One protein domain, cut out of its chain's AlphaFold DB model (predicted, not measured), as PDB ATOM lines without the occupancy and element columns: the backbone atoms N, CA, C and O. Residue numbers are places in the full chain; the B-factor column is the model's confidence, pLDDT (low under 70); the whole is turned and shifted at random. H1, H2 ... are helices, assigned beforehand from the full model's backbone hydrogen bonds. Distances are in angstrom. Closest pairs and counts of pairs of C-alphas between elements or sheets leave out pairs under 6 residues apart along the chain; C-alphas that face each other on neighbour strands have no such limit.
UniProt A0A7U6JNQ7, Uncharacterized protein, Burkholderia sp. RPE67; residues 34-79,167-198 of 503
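AT A GLANCE: This is residues 34 to 79 and 167 to 198 of the 503 residues of an uncharacterized protein of Burkholderia sp. RPE67 (UniProt A0A7U6JNQ7). Helix H2 runs through the middle, with H4 crossing it on one side, short H3 on the opposite side and H1 making a corner at its beginning. Two long loops, residues 54 to 69 and 167 to 184, run over another side. The printed part has 78 residues with four named helices, H1 to H4, and no named strand: all helix, though under half are in named elements. It is compact, radius of gyration of the C-alphas 11.4 A, spanning 28 by 26 by 24 A.

IN THESE COORDINATES: H4, residues 185 to 197, 18.2 A long, ends at C-alpha 197 (29.663, 28.260, -55.111). H2 is residues 42 to 53, 16.3 A; H3, 70 to 75, 9.0 A. H1, 34 to 40, 10.6 A, begins at C-alpha 34 (33.734, 40.314, -36.918).

HOW THE PARTS SIT: H4 touches H2 at a steep tilt of 45 degrees; their closest C-alphas, Val 48 and Ser 191, are 4.5 A apart. H2 touches H3, closest C-alphas Cys 46 and Cys 73, 5.2 A. Each O i to N i+4 pair is within hydrogen-bond range in H2, H3 and H4; in H1 0 of 3, with 1 of 4 O i to N i+3.

THE WHOLE: Residues 80 to 166 are cut out, a C-alpha gap of 14.5 A. H2 to H3 is a long link. Residues 34 to 38 and 55 to 60 have pLDDT under 70.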
ATOM      1  N   ALA A  34      34.588  41.381 -37.426       59.50
ATOM      2  CA  ALA A  34      33.734  40.314 -36.918       59.50
ATOM      3  C   ALA A  34      32.762  40.735 -35.794       59.50
ATOM      4  O   ALA A  34      31.874  39.949 -35.447       59.50
ATOM      5  N   LEU A  35      32.935  41.906 -35.166       58.94
ATOM      6  CA  LEU A  35      31.952  42.477 -34.233       58.94
ATOM      7  C   LEU A  35      30.903  43.293 -34.998       58.94
ATOM      8  O   LEU A  35      29.707  43.160 -34.746       58.94
ATOM      9  N   PHE A  36      31.369  44.103 -35.947       66.31
ATOM     10  CA  PHE A  36      30.537  44.972 -36.768       66.31
ATOM     11  C   PHE A  36      29.597  44.174 -37.682       66.31
ATOM     12  O   PHE A  36      28.386  44.403 -37.705       66.31
ATOM     13  N   ASP A  37      30.139  43.162 -38.357       68.44
ATOM     14  CA  ASP A  37      29.406  42.358 -39.330       68.44
ATOM     15  C   ASP A  37      28.322  41.499 -38.678       68.44
ATOM     16  O   ASP A  37      27.199  41.414 -39.181       68.44
ATOM     17  N   ARG A  38      28.605  40.921 -37.502       67.25
ATOM     18  CA  ARG A  38      27.727  39.940 -36.837       67.25
ATOM     19  C   ARG A  38      26.296  40.442 -36.617       67.25
ATOM     20  O   ARG A  38      25.365  39.641 -36.590       67.25
ATOM     21  N   TYR A  39      26.081  41.746 -36.469       70.19
ATOM     22  CA  TYR A  39      24.733  42.281 -36.272       70.19
ATOM     23  C   TYR A  39      23.994  42.559 -37.583       70.19
ATOM     24  O   TYR A  39      22.799  42.253 -37.674       70.19
ATOM     25  N   SER A  40      24.672  43.122 -38.587       84.50
ATOM     26  CA  SER A  40      24.035  43.551 -39.836       84.50
ATOM     27  C   SER A  40      23.927  42.423 -40.861       84.50
ATOM     28  O   SER A  40      22.836  42.188 -41.379       84.50
ATOM     29  N   GLU A  41      24.986  41.642 -41.106       90.19
ATOM     30  CA  GLU A  41      24.897  40.553 -42.093       90.19
ATOM     31  C   GLU A  41      24.102  39.343 -41.585       90.19
ATOM     32  O   GLU A  41      23.815  38.441 -42.365       90.19
ATOM     33  N   GLY A  42      23.621  39.373 -40.334       89.88
ATOM     34  CA  GLY A  42      22.691  38.380 -39.784       89.88
ATOM     35  C   GLY A  42      21.451  38.220 -40.656       89.88
ATOM     36  O   GLY A  42      21.008  37.105 -40.911       89.88
ATOM     37  N   TYR A  43      20.946  39.331 -41.198       92.00
ATOM     38  CA  TYR A  43      19.829  39.314 -42.142       92.00
ATOM     39  C   TYR A  43      20.171  38.606 -43.461       92.00
ATOM     40  O   TYR A  43      19.316  37.959 -44.065       92.00
ATOM     41  N   VAL A  44      21.419  38.722 -43.916       94.69
ATOM     42  CA  VAL A  44      21.901  38.083 -45.145       94.69
ATOM     43  C   VAL A  44      22.091  36.589 -44.910       94.69
ATOM     44  O   VAL A  44      21.472  35.784 -45.597       94.69
ATOM     45  N   VAL A  45      22.880  36.198 -43.906       94.25
ATOM     46  CA  VAL A  45      23.226  34.787 -43.669       94.25
ATOM     47  C   VAL A  45      22.016  33.939 -43.276       94.25
ATOM     48  O   VAL A  45      21.892  32.808 -43.742       94.25
ATOM     49  N   CYS A  46      21.068  34.483 -42.500       93.25
ATOM     50  CA  CYS A  46      19.813  33.782 -42.221       93.25
ATOM     51  C   CYS A  46      18.989  33.566 -43.502       93.25
ATOM     52  O   CYS A  46      18.351  32.525 -43.658       93.25
ATOM     53  N   THR A  47      19.014  34.528 -44.431       93.75
ATOM     54  CA  THR A  47      18.316  34.415 -45.720       93.75
ATOM     55  C   THR A  47      18.959  33.351 -46.609       93.75
ATOM     56  O   THR A  47      18.244  32.525 -47.174       93.75
ATOM     57  N   VAL A  48      20.295  33.292 -46.643       94.25
ATOM     58  CA  VAL A  48      21.041  32.237 -47.346       94.25
ATOM     59  C   VAL A  48      20.686  30.852 -46.802       94.25
ATOM     60  O   VAL A  48      20.396  29.952 -47.585       94.25
ATOM     61  N   ILE A  49      20.650  30.670 -45.474       93.88
ATOM     62  CA  ILE A  49      20.260  29.391 -44.852       93.88
ATOM     63  C   ILE A  49      18.835  29.009 -45.242       93.88
ATOM     64  O   ILE A  49      18.607  27.872 -45.656       93.88
ATOM     65  N   ARG A  50      17.882  29.942 -45.139       91.88
ATOM     66  CA  ARG A  50      16.488  29.700 -45.528       91.88
ATOM     67  C   ARG A  50      16.407  29.200 -46.970       91.88
ATOM     68  O   ARG A  50      15.819  28.149 -47.208       91.88
ATOM     69  N   ASP A  51      17.013  29.924 -47.908       91.19
ATOM     70  CA  ASP A  51      16.954  29.594 -49.337       91.19
ATOM     71  C   ASP A  51      17.674  28.280 -49.663       91.19
ATOM     72  O   ASP A  51      17.224  27.505 -50.506       91.19
ATOM     73  N   ALA A  52      18.767  27.987 -48.956       91.50
ATOM     74  CA  ALA A  52      19.533  26.763 -49.130       91.50
ATOM     75  C   ALA A  52      18.835  25.508 -48.581       91.50
ATOM     76  O   ALA A  52      19.044  24.423 -49.121       91.50
ATOM     77  N   THR A  53      18.055  25.639 -47.503       90.56
ATOM     78  CA  THR A  53      17.564  24.496 -46.706       90.56
ATOM     79  C   THR A  53      16.049  24.323 -46.729       90.56
ATOM     80  O   THR A  53      15.549  23.260 -46.361       90.56
ATOM     81  N   ASN A  54      15.301  25.333 -47.180       81.50
ATOM     82  CA  ASN A  54      13.846  25.287 -47.277       81.50
ATOM     83  C   ASN A  54      13.322  25.914 -48.589       81.50
ATOM     84  O   ASN A  54      12.605  26.916 -48.554       81.50
ATOM     85  N   PRO A  55      13.629  25.320 -49.758       62.47
ATOM     86  CA  PRO A  55      13.210  25.851 -51.059       62.47
ATOM     87  C   PRO A  55      11.685  25.807 -51.296       62.47
ATOM     88  O   PRO A  55      11.197  26.451 -52.220       62.47
ATOM     89  N   GLY A  56      10.927  25.057 -50.481       58.97
ATOM     90  CA  GLY A  56       9.462  24.944 -50.564       58.97
ATOM     91  C   GLY A  56       8.690  26.029 -49.802       58.97
ATOM     92  O   GLY A  56       7.500  26.225 -50.053       58.97
ATOM     93  N   ALA A  57       9.346  26.772 -48.904       55.62
ATOM     94  CA  ALA A  57       8.797  28.013 -48.372       55.62
ATOM     95  C   ALA A  57       8.905  29.061 -49.484       55.62
ATOM     96  O   ALA A  57       9.980  29.617 -49.689       55.62
ATOM     97  N   GLY A  58       7.829  29.246 -50.262       52.56
ATOM     98  CA  GLY A  58       7.822  30.062 -51.481       52.56
ATOM     99  C   GLY A  58       8.667  31.333 -51.365       52.56
ATOM    100  O   GLY A  58       8.615  32.003 -50.335       52.56
ATOM    101  N   HIS A  59       9.460  31.630 -52.406       57.72
ATOM    102  CA  HIS A  59      10.446  32.714 -52.412       57.72
ATOM    103  C   HIS A  59       9.928  33.946 -51.668       57.72
ATOM    104  O   HIS A  59       8.930  34.555 -52.071       57.72
ATOM    105  N   ALA A  60      10.591  34.295 -50.562       67.94
ATOM    106  CA  ALA A  60      10.223  35.482 -49.816       67.94
ATOM    107  C   ALA A  60      10.235  36.678 -50.772       67.94
ATOM    108  O   ALA A  60      11.179  36.879 -51.537       67.94
ATOM    109  N   ARG A  61       9.167  37.477 -50.731       83.56
ATOM    110  CA  ARG A  61       9.020  38.647 -51.611       83.56
ATOM    111  C   ARG A  61      10.115  39.690 -51.380       83.56
ATOM    112  O   ARG A  61      10.349  40.522 -52.248       83.56
ATOM    113  N   LEU A  62      10.759  39.639 -50.215       90.31
ATOM    114  CA  LEU A  62      11.889  40.468 -49.827       90.31
ATOM    115  C   LEU A  62      13.119  39.590 -49.612       90.31
ATOM    116  O   LEU A  62      13.028  38.469 -49.106       90.31
ATOM    117  N   GLY A  63      14.270  40.131 -49.983       92.06
ATOM    118  CA  GLY A  63      15.535  39.416 -50.013       92.06
ATOM    119  C   GLY A  63      16.289  39.436 -48.695       92.06
ATOM    120  O   GLY A  63      17.419  38.990 -48.664       92.06
ATOM    121  N   LEU A  64      15.705  39.940 -47.609       93.69
ATOM    122  CA  LEU A  64      16.314  39.905 -46.282       93.69
ATOM    123  C   LEU A  64      15.305  39.409 -45.253       93.69
ATOM    124  O   LEU A  64      14.099  39.624 -45.383       93.69
ATOM    125  N   GLY A  65      15.807  38.781 -44.201       91.31
ATOM    126  CA  GLY A  65      15.008  38.320 -43.080       91.31
ATOM    127  C   GLY A  65      15.853  37.583 -42.059       91.31
ATOM    128  O   GLY A  65      17.071  37.483 -42.199       91.31
ATOM    129  N   VAL A  66      15.222  37.139 -40.985       91.75
ATOM    130  CA  VAL A  66      15.939  36.667 -39.810       91.75
ATOM    131  C   VAL A  66      15.162  35.582 -39.077       91.75
ATOM    132  O   VAL A  66      13.933  35.578 -39.078       91.75
ATOM    133  N   TYR A  67      15.894  34.683 -38.427       91.19
ATOM    134  CA  TYR A  67      15.364  33.826 -37.371       91.19
ATOM    135  C   TYR A  67      15.504  34.524 -36.002       91.19
ATOM    136  O   TYR A  67      16.348  35.416 -35.868       91.19
ATOM    137  N   PRO A  68      14.737  34.124 -34.968       88.00
ATOM    138  CA  PRO A  68      14.820  34.721 -33.633       88.00
ATOM    139  C   PRO A  68      16.245  34.755 -33.063       88.00
ATOM    140  O   PRO A  68      16.658  35.758 -32.481       88.00
ATOM    141  N   ASP A  69      17.026  33.697 -33.300       85.38
ATOM    142  CA  ASP A  69      18.428  33.610 -32.895       85.38
ATOM    143  C   ASP A  69      19.388  33.881 -34.072       85.38
ATOM    144  O   ASP A  69      19.849  32.975 -34.772       85.38
ATOM    145  N   LYS A  70      19.702  35.165 -34.290       80.06
ATOM    146  CA  LYS A  70      20.700  35.630 -35.278       80.06
ATOM    147  C   LYS A  70      22.063  34.924 -35.145       80.06
ATOM    148  O   LYS A  70      22.602  34.502 -36.172       80.06
ATOM    149  N   PRO A  71      22.657  34.811 -33.935       82.25
ATOM    150  CA  PRO A  71      23.873  34.036 -33.708       82.25
ATOM    151  C   PRO A  71      23.873  32.629 -34.305       82.25
ATOM    152  O   PRO A  71      24.898  32.236 -34.867       82.25
ATOM    153  N   THR A  72      22.751  31.905 -34.239       85.19
ATOM    154  CA  THR A  72      22.654  30.551 -34.801       85.19
ATOM    155  C   THR A  72      22.898  30.548 -36.309       85.19
ATOM    156  O   THR A  72      23.658  29.709 -36.790       85.19
ATOM    157  N   CYS A  73      22.374  31.524 -37.061       89.00
ATOM    158  CA  CYS A  73      22.646  31.622 -38.500       89.00
ATOM    159  C   CYS A  73      24.146  31.770 -38.783       89.00
ATOM    160  O   CYS A  73      24.706  31.044 -39.599       89.00
ATOM    161  N   TYR A  74      24.813  32.683 -38.076       84.56
ATOM    162  CA  TYR A  74      26.244  32.930 -38.261       84.56
ATOM    163  C   TYR A  74      27.123  31.745 -37.887       84.56
ATOM    164  O   TYR A  74      28.142  31.532 -38.531       84.56
ATOM    165  N   SER A  75      26.738  30.977 -36.866       83.56
ATOM    166  CA  SER A  75      27.501  29.803 -36.428       83.56
ATOM    167  C   SER A  75      27.619  28.724 -37.509       83.56
ATOM    168  O   SER A  75      28.543  27.915 -37.478       83.56
ATOM    169  N   GLN A  76      26.714  28.739 -38.494       88.94
ATOM    170  CA  GLN A  76      26.761  27.837 -39.633       88.94
ATOM    171  C   GLN A  76      27.668  28.331 -40.766       88.94
ATOM    172  O   GLN A  76      27.799  27.624 -41.758       88.94
ATOM    173  N   PHE A  77      28.317  29.490 -40.669       88.56
ATOM    174  CA  PHE A  77      29.254  29.964 -41.690       88.56
ATOM    175  C   PHE A  77      30.685  30.026 -41.159       88.56
ATOM    176  O   PHE A  77      30.932  30.262 -39.977       88.56
ATOM    177  N   ASP A  78      31.626  29.820 -42.070       85.75
ATOM    178  CA  ASP A  78      33.051  29.970 -41.828       85.75
ATOM    179  C   ASP A  78      33.495  31.385 -42.217       85.75
ATOM    180  O   ASP A  78      32.806  32.105 -42.937       85.75
ATOM    181  N   ASP A  79      34.666  31.803 -41.745       83.56
ATOM    182  CA  ASP A  79      35.208  33.129 -42.055       83.56
ATOM    183  C   ASP A  79      36.731  33.070 -42.172       83.56
ATOM    184  O   ASP A  79      37.445  33.234 -41.179       83.56
ATOM    185  N   LEU A 167      29.931  20.742 -41.537       76.06
ATOM    186  CA  LEU A 167      28.585  20.265 -41.842       76.06
ATOM    187  C   LEU A 167      27.945  21.119 -42.954       76.06
ATOM    188  O   LEU A 167      28.243  22.309 -43.061       76.06
ATOM    189  N   PRO A 168      27.073  20.555 -43.803       85.12
ATOM    190  CA  PRO A 168      26.226  21.356 -44.686       85.12
ATOM    191  C   PRO A 168      25.403  22.373 -43.884       85.12
ATOM    192  O   PRO A 168      25.153  22.154 -42.696       85.12
ATOM    193  N   LEU A 169      24.938  23.451 -44.532       91.06
ATOM    194  CA  LEU A 169      23.964  24.346 -43.898       91.06
ATOM    195  C   LEU A 169      22.748  23.533 -43.444       91.06
ATOM    196  O   LEU A 169      22.188  22.745 -44.211       91.06
ATOM    197  N   GLN A 170      22.361  23.727 -42.192       91.38
ATOM    198  CA  GLN A 170      21.269  23.020 -41.552       91.38
ATOM    199  C   GLN A 170      20.045  23.915 -41.484       91.38
ATOM    200  O   GLN A 170      20.127  25.107 -41.166       91.38
ATOM    201  N   LYS A 171      18.890  23.313 -41.764       91.12
ATOM    202  CA  LYS A 171      17.608  23.979 -41.579       91.12
ATOM    203  C   LYS A 171      17.472  24.399 -40.117       91.12
ATOM    204  O   LYS A 171      17.751  23.619 -39.214       91.12
ATOM    205  N   ILE A 172      17.021  25.629 -39.903       90.56
ATOM    206  CA  ILE A 172      16.675  26.133 -38.576       90.56
ATOM    207  C   ILE A 172      15.168  25.951 -38.398       90.56
ATOM    208  O   ILE A 172      14.376  26.549 -39.132       90.56
ATOM    209  N   ASP A 173      14.771  25.131 -37.426       89.69
ATOM    210  CA  ASP A 173      13.367  24.897 -37.075       89.69
ATOM    211  C   ASP A 173      12.840  26.013 -36.158       89.69
ATOM    212  O   ASP A 173      12.512  25.815 -34.991       89.69
ATOM    213  N   ALA A 174      12.785  27.224 -36.709       89.38
ATOM    214  CA  ALA A 174      12.218  28.414 -36.085       89.38
ATOM    215  C   ALA A 174      11.471  29.250 -37.143       89.38
ATOM    216  O   ALA A 174      11.770  29.131 -38.337       89.38
ATOM    217  N   PRO A 175      10.503  30.100 -36.754       88.88
ATOM    218  CA  PRO A 175       9.839  30.986 -37.703       88.88
ATOM    219  C   PRO A 175      10.849  31.947 -38.340       88.88
ATOM    220  O   PRO A 175      11.701  32.511 -37.657       88.88
ATOM    221  N   PHE A 176      10.753  32.129 -39.655       89.50
ATOM    222  CA  PHE A 176      11.556  33.100 -40.391       89.50
ATOM    223  C   PHE A 176      10.742  34.371 -40.623       89.50
ATOM    224  O   PHE A 176       9.668  34.319 -41.226       89.50
ATOM    225  N   GLU A 177      11.271  35.518 -40.209       89.44
ATOM    226  CA  GLU A 177      10.622  36.816 -40.381       89.44
ATOM    227  C   GLU A 177      11.303  37.632 -41.483       89.44
ATOM    228  O   GLU A 177      12.510  37.879 -41.451       89.44
ATOM    229  N   GLY A 178      10.524  38.080 -42.470       88.88
ATOM    230  CA  GLY A 178      11.015  38.957 -43.532       88.88
ATOM    231  C   GLY A 178      11.372  40.352 -43.010       88.88
ATOM    232  O   GLY A 178      10.622  40.966 -42.253       88.88
ATOM    233  N   TYR A 179      12.503  40.893 -43.454       89.69
ATOM    234  CA  TYR A 179      12.944  42.234 -43.091       89.69
ATOM    235  C   TYR A 179      12.259  43.291 -43.968       89.69
ATOM    236  O   TYR A 179      12.734  43.642 -45.044       89.69
ATOM    237  N   GLY A 180      11.134  43.822 -43.488       88.31
ATOM    238  CA  GLY A 180      10.257  44.733 -44.239       88.31
ATOM    239  C   GLY A 180      10.742  46.176 -44.443       88.31
ATOM    240  O   GLY A 180       9.950  47.021 -44.842       88.31
ATOM    241  N   SER A 181      11.992  46.512 -44.107       87.69
ATOM    242  CA  SER A 181      12.489  47.900 -44.213       87.69
ATOM    243  C   SER A 181      13.131  48.227 -45.566       87.69
ATOM    244  O   SER A 181      13.390  49.394 -45.842       87.69
ATOM    245  N   GLN A 182      13.360  47.229 -46.423       90.62
ATOM    246  CA  GLN A 182      13.922  47.393 -47.766       90.62
ATOM    247  C   GLN A 182      13.618  46.173 -48.649       90.62
ATOM    248  O   GLN A 182      13.235  45.119 -48.146       90.62
ATOM    249  N   ILE A 183      13.854  46.292 -49.964       94.00
ATOM    250  CA  ILE A 183      13.760  45.153 -50.898       94.00
ATOM    251  C   ILE A 183      14.740  44.045 -50.510       94.00
ATOM    252  O   ILE A 183      14.387  42.871 -50.585       94.00
ATOM    253  N   GLY A 184      15.955  44.405 -50.088       93.75
ATOM    254  CA  GLY A 184      16.928  43.435 -49.605       93.75
ATOM    255  C   GLY A 184      17.664  42.683 -50.713       93.75
ATOM    256  O   GLY A 184      17.944  41.498 -50.559       93.75
ATOM    257  N   VAL A 185      18.014  43.364 -51.815       95.50
ATOM    258  CA  VAL A 185      18.883  42.804 -52.872       95.50
ATOM    259  C   VAL A 185      20.111  42.053 -52.334       95.50
ATOM    260  O   VAL A 185      20.400  41.001 -52.909       95.50
ATOM    261  N   PRO A 186      20.801  42.491 -51.255       95.62
ATOM    262  CA  PRO A 186      21.924  41.729 -50.737       95.62
ATOM    263  C   PRO A 186      21.619  40.254 -50.463       95.62
ATOM    264  O   PRO A 186      22.365  39.396 -50.927       95.62
ATOM    265  N   GLY A 187      20.520  39.910 -49.785       94.56
ATOM    266  CA  GLY A 187      20.265  38.494 -49.506       94.56
ATOM    267  C   GLY A 187      19.853  37.709 -50.749       94.56
ATOM    268  O   GLY A 187      20.303  36.581 -50.896       94.56
ATOM    269  N   PHE A 188      19.156  38.307 -51.727       94.06
ATOM    270  CA  PHE A 188      18.966  37.648 -53.029       94.06
ATOM    271  C   PHE A 188      20.299  37.373 -53.732       94.06
ATOM    272  O   PHE A 188      20.515  36.274 -54.245       94.06
ATOM    273  N   LEU A 189      21.200  38.358 -53.764       95.81
ATOM    274  CA  LEU A 189      22.512  38.223 -54.386       95.81
ATOM    275  C   LEU A 189      23.316  37.104 -53.715       95.81
ATOM    276  O   LEU A 189      23.751  36.174 -54.391       95.81
ATOM    277  N   PHE A 190      23.485  37.163 -52.395       96.12
ATOM    278  CA  PHE A 190      24.336  36.220 -51.671       96.12
ATOM    279  C   PHE A 190      23.722  34.817 -51.565       96.12
ATOM    280  O   PHE A 190      24.473  33.846 -51.649       96.12
ATOM    281  N   SER A 191      22.389  34.674 -51.516       94.19
ATOM    282  CA  SER A 191      21.730  33.365 -51.661       94.19
ATOM    283  C   SER A 191      22.067  32.732 -53.010       94.19
ATOM    284  O   SER A 191      22.510  31.586 -53.066       94.19
ATOM    285  N   ASN A 192      21.941  33.481 -54.112       93.50
ATOM    286  CA  ASN A 192      22.279  32.972 -55.445       93.50
ATOM    287  C   ASN A 192      23.766  32.609 -55.568       93.50
ATOM    288  O   ASN A 192      24.096  31.549 -56.098       93.50
ATOM    289  N   LEU A 193      24.670  33.433 -55.028       94.62
ATOM    290  CA  LEU A 193      26.099  33.109 -55.007       94.62
ATOM    291  C   LEU A 193      26.388  31.853 -54.175       94.62
ATOM    292  O   LEU A 193      27.224  31.043 -54.572       94.62
ATOM    293  N   TYR A 194      25.686  31.635 -53.061       94.38
ATOM    294  CA  TYR A 194      25.762  30.376 -52.323       94.38
ATOM    295  C   TYR A 194      25.267  29.188 -53.152       94.38
ATOM    296  O   TYR A 194      25.920  28.150 -53.163       94.38
ATOM    297  N   HIS A 195      24.172  29.315 -53.904       91.19
ATOM    298  CA  HIS A 195      23.718  28.228 -54.774       91.19
ATOM    299  C   HIS A 195      24.738  27.861 -55.860       91.19
ATOM    300  O   HIS A 195      24.832  26.681 -56.194       91.19
ATOM    301  N   VAL A 196      25.511  28.831 -56.358       92.56
ATOM    302  CA  VAL A 196      26.568  28.613 -57.359       92.56
ATOM    303  C   VAL A 196      27.834  28.020 -56.736       92.56
ATOM    304  O   VAL A 196      28.333  27.008 -57.215       92.56
ATOM    305  N   PHE A 197      28.359  28.633 -55.672       91.94
ATOM    306  CA  PHE A 197      29.663  28.260 -55.111       91.94
ATOM    307  C   PHE A 197      29.595  27.183 -54.031       91.94
ATOM    308  O   PHE A 197      30.606  26.547 -53.753       91.94
ATOM    309  N   LYS A 198      28.435  27.012 -53.383       91.00
ATOM    310  CA  LYS A 198      28.224  26.129 -52.220       91.00
ATOM    311  C   LYS A 198      29.235  26.343 -51.086       91.00
ATOM    312  O   LYS A 198      29.471  25.443 -50.285       91.00
TER     313      LYS A 198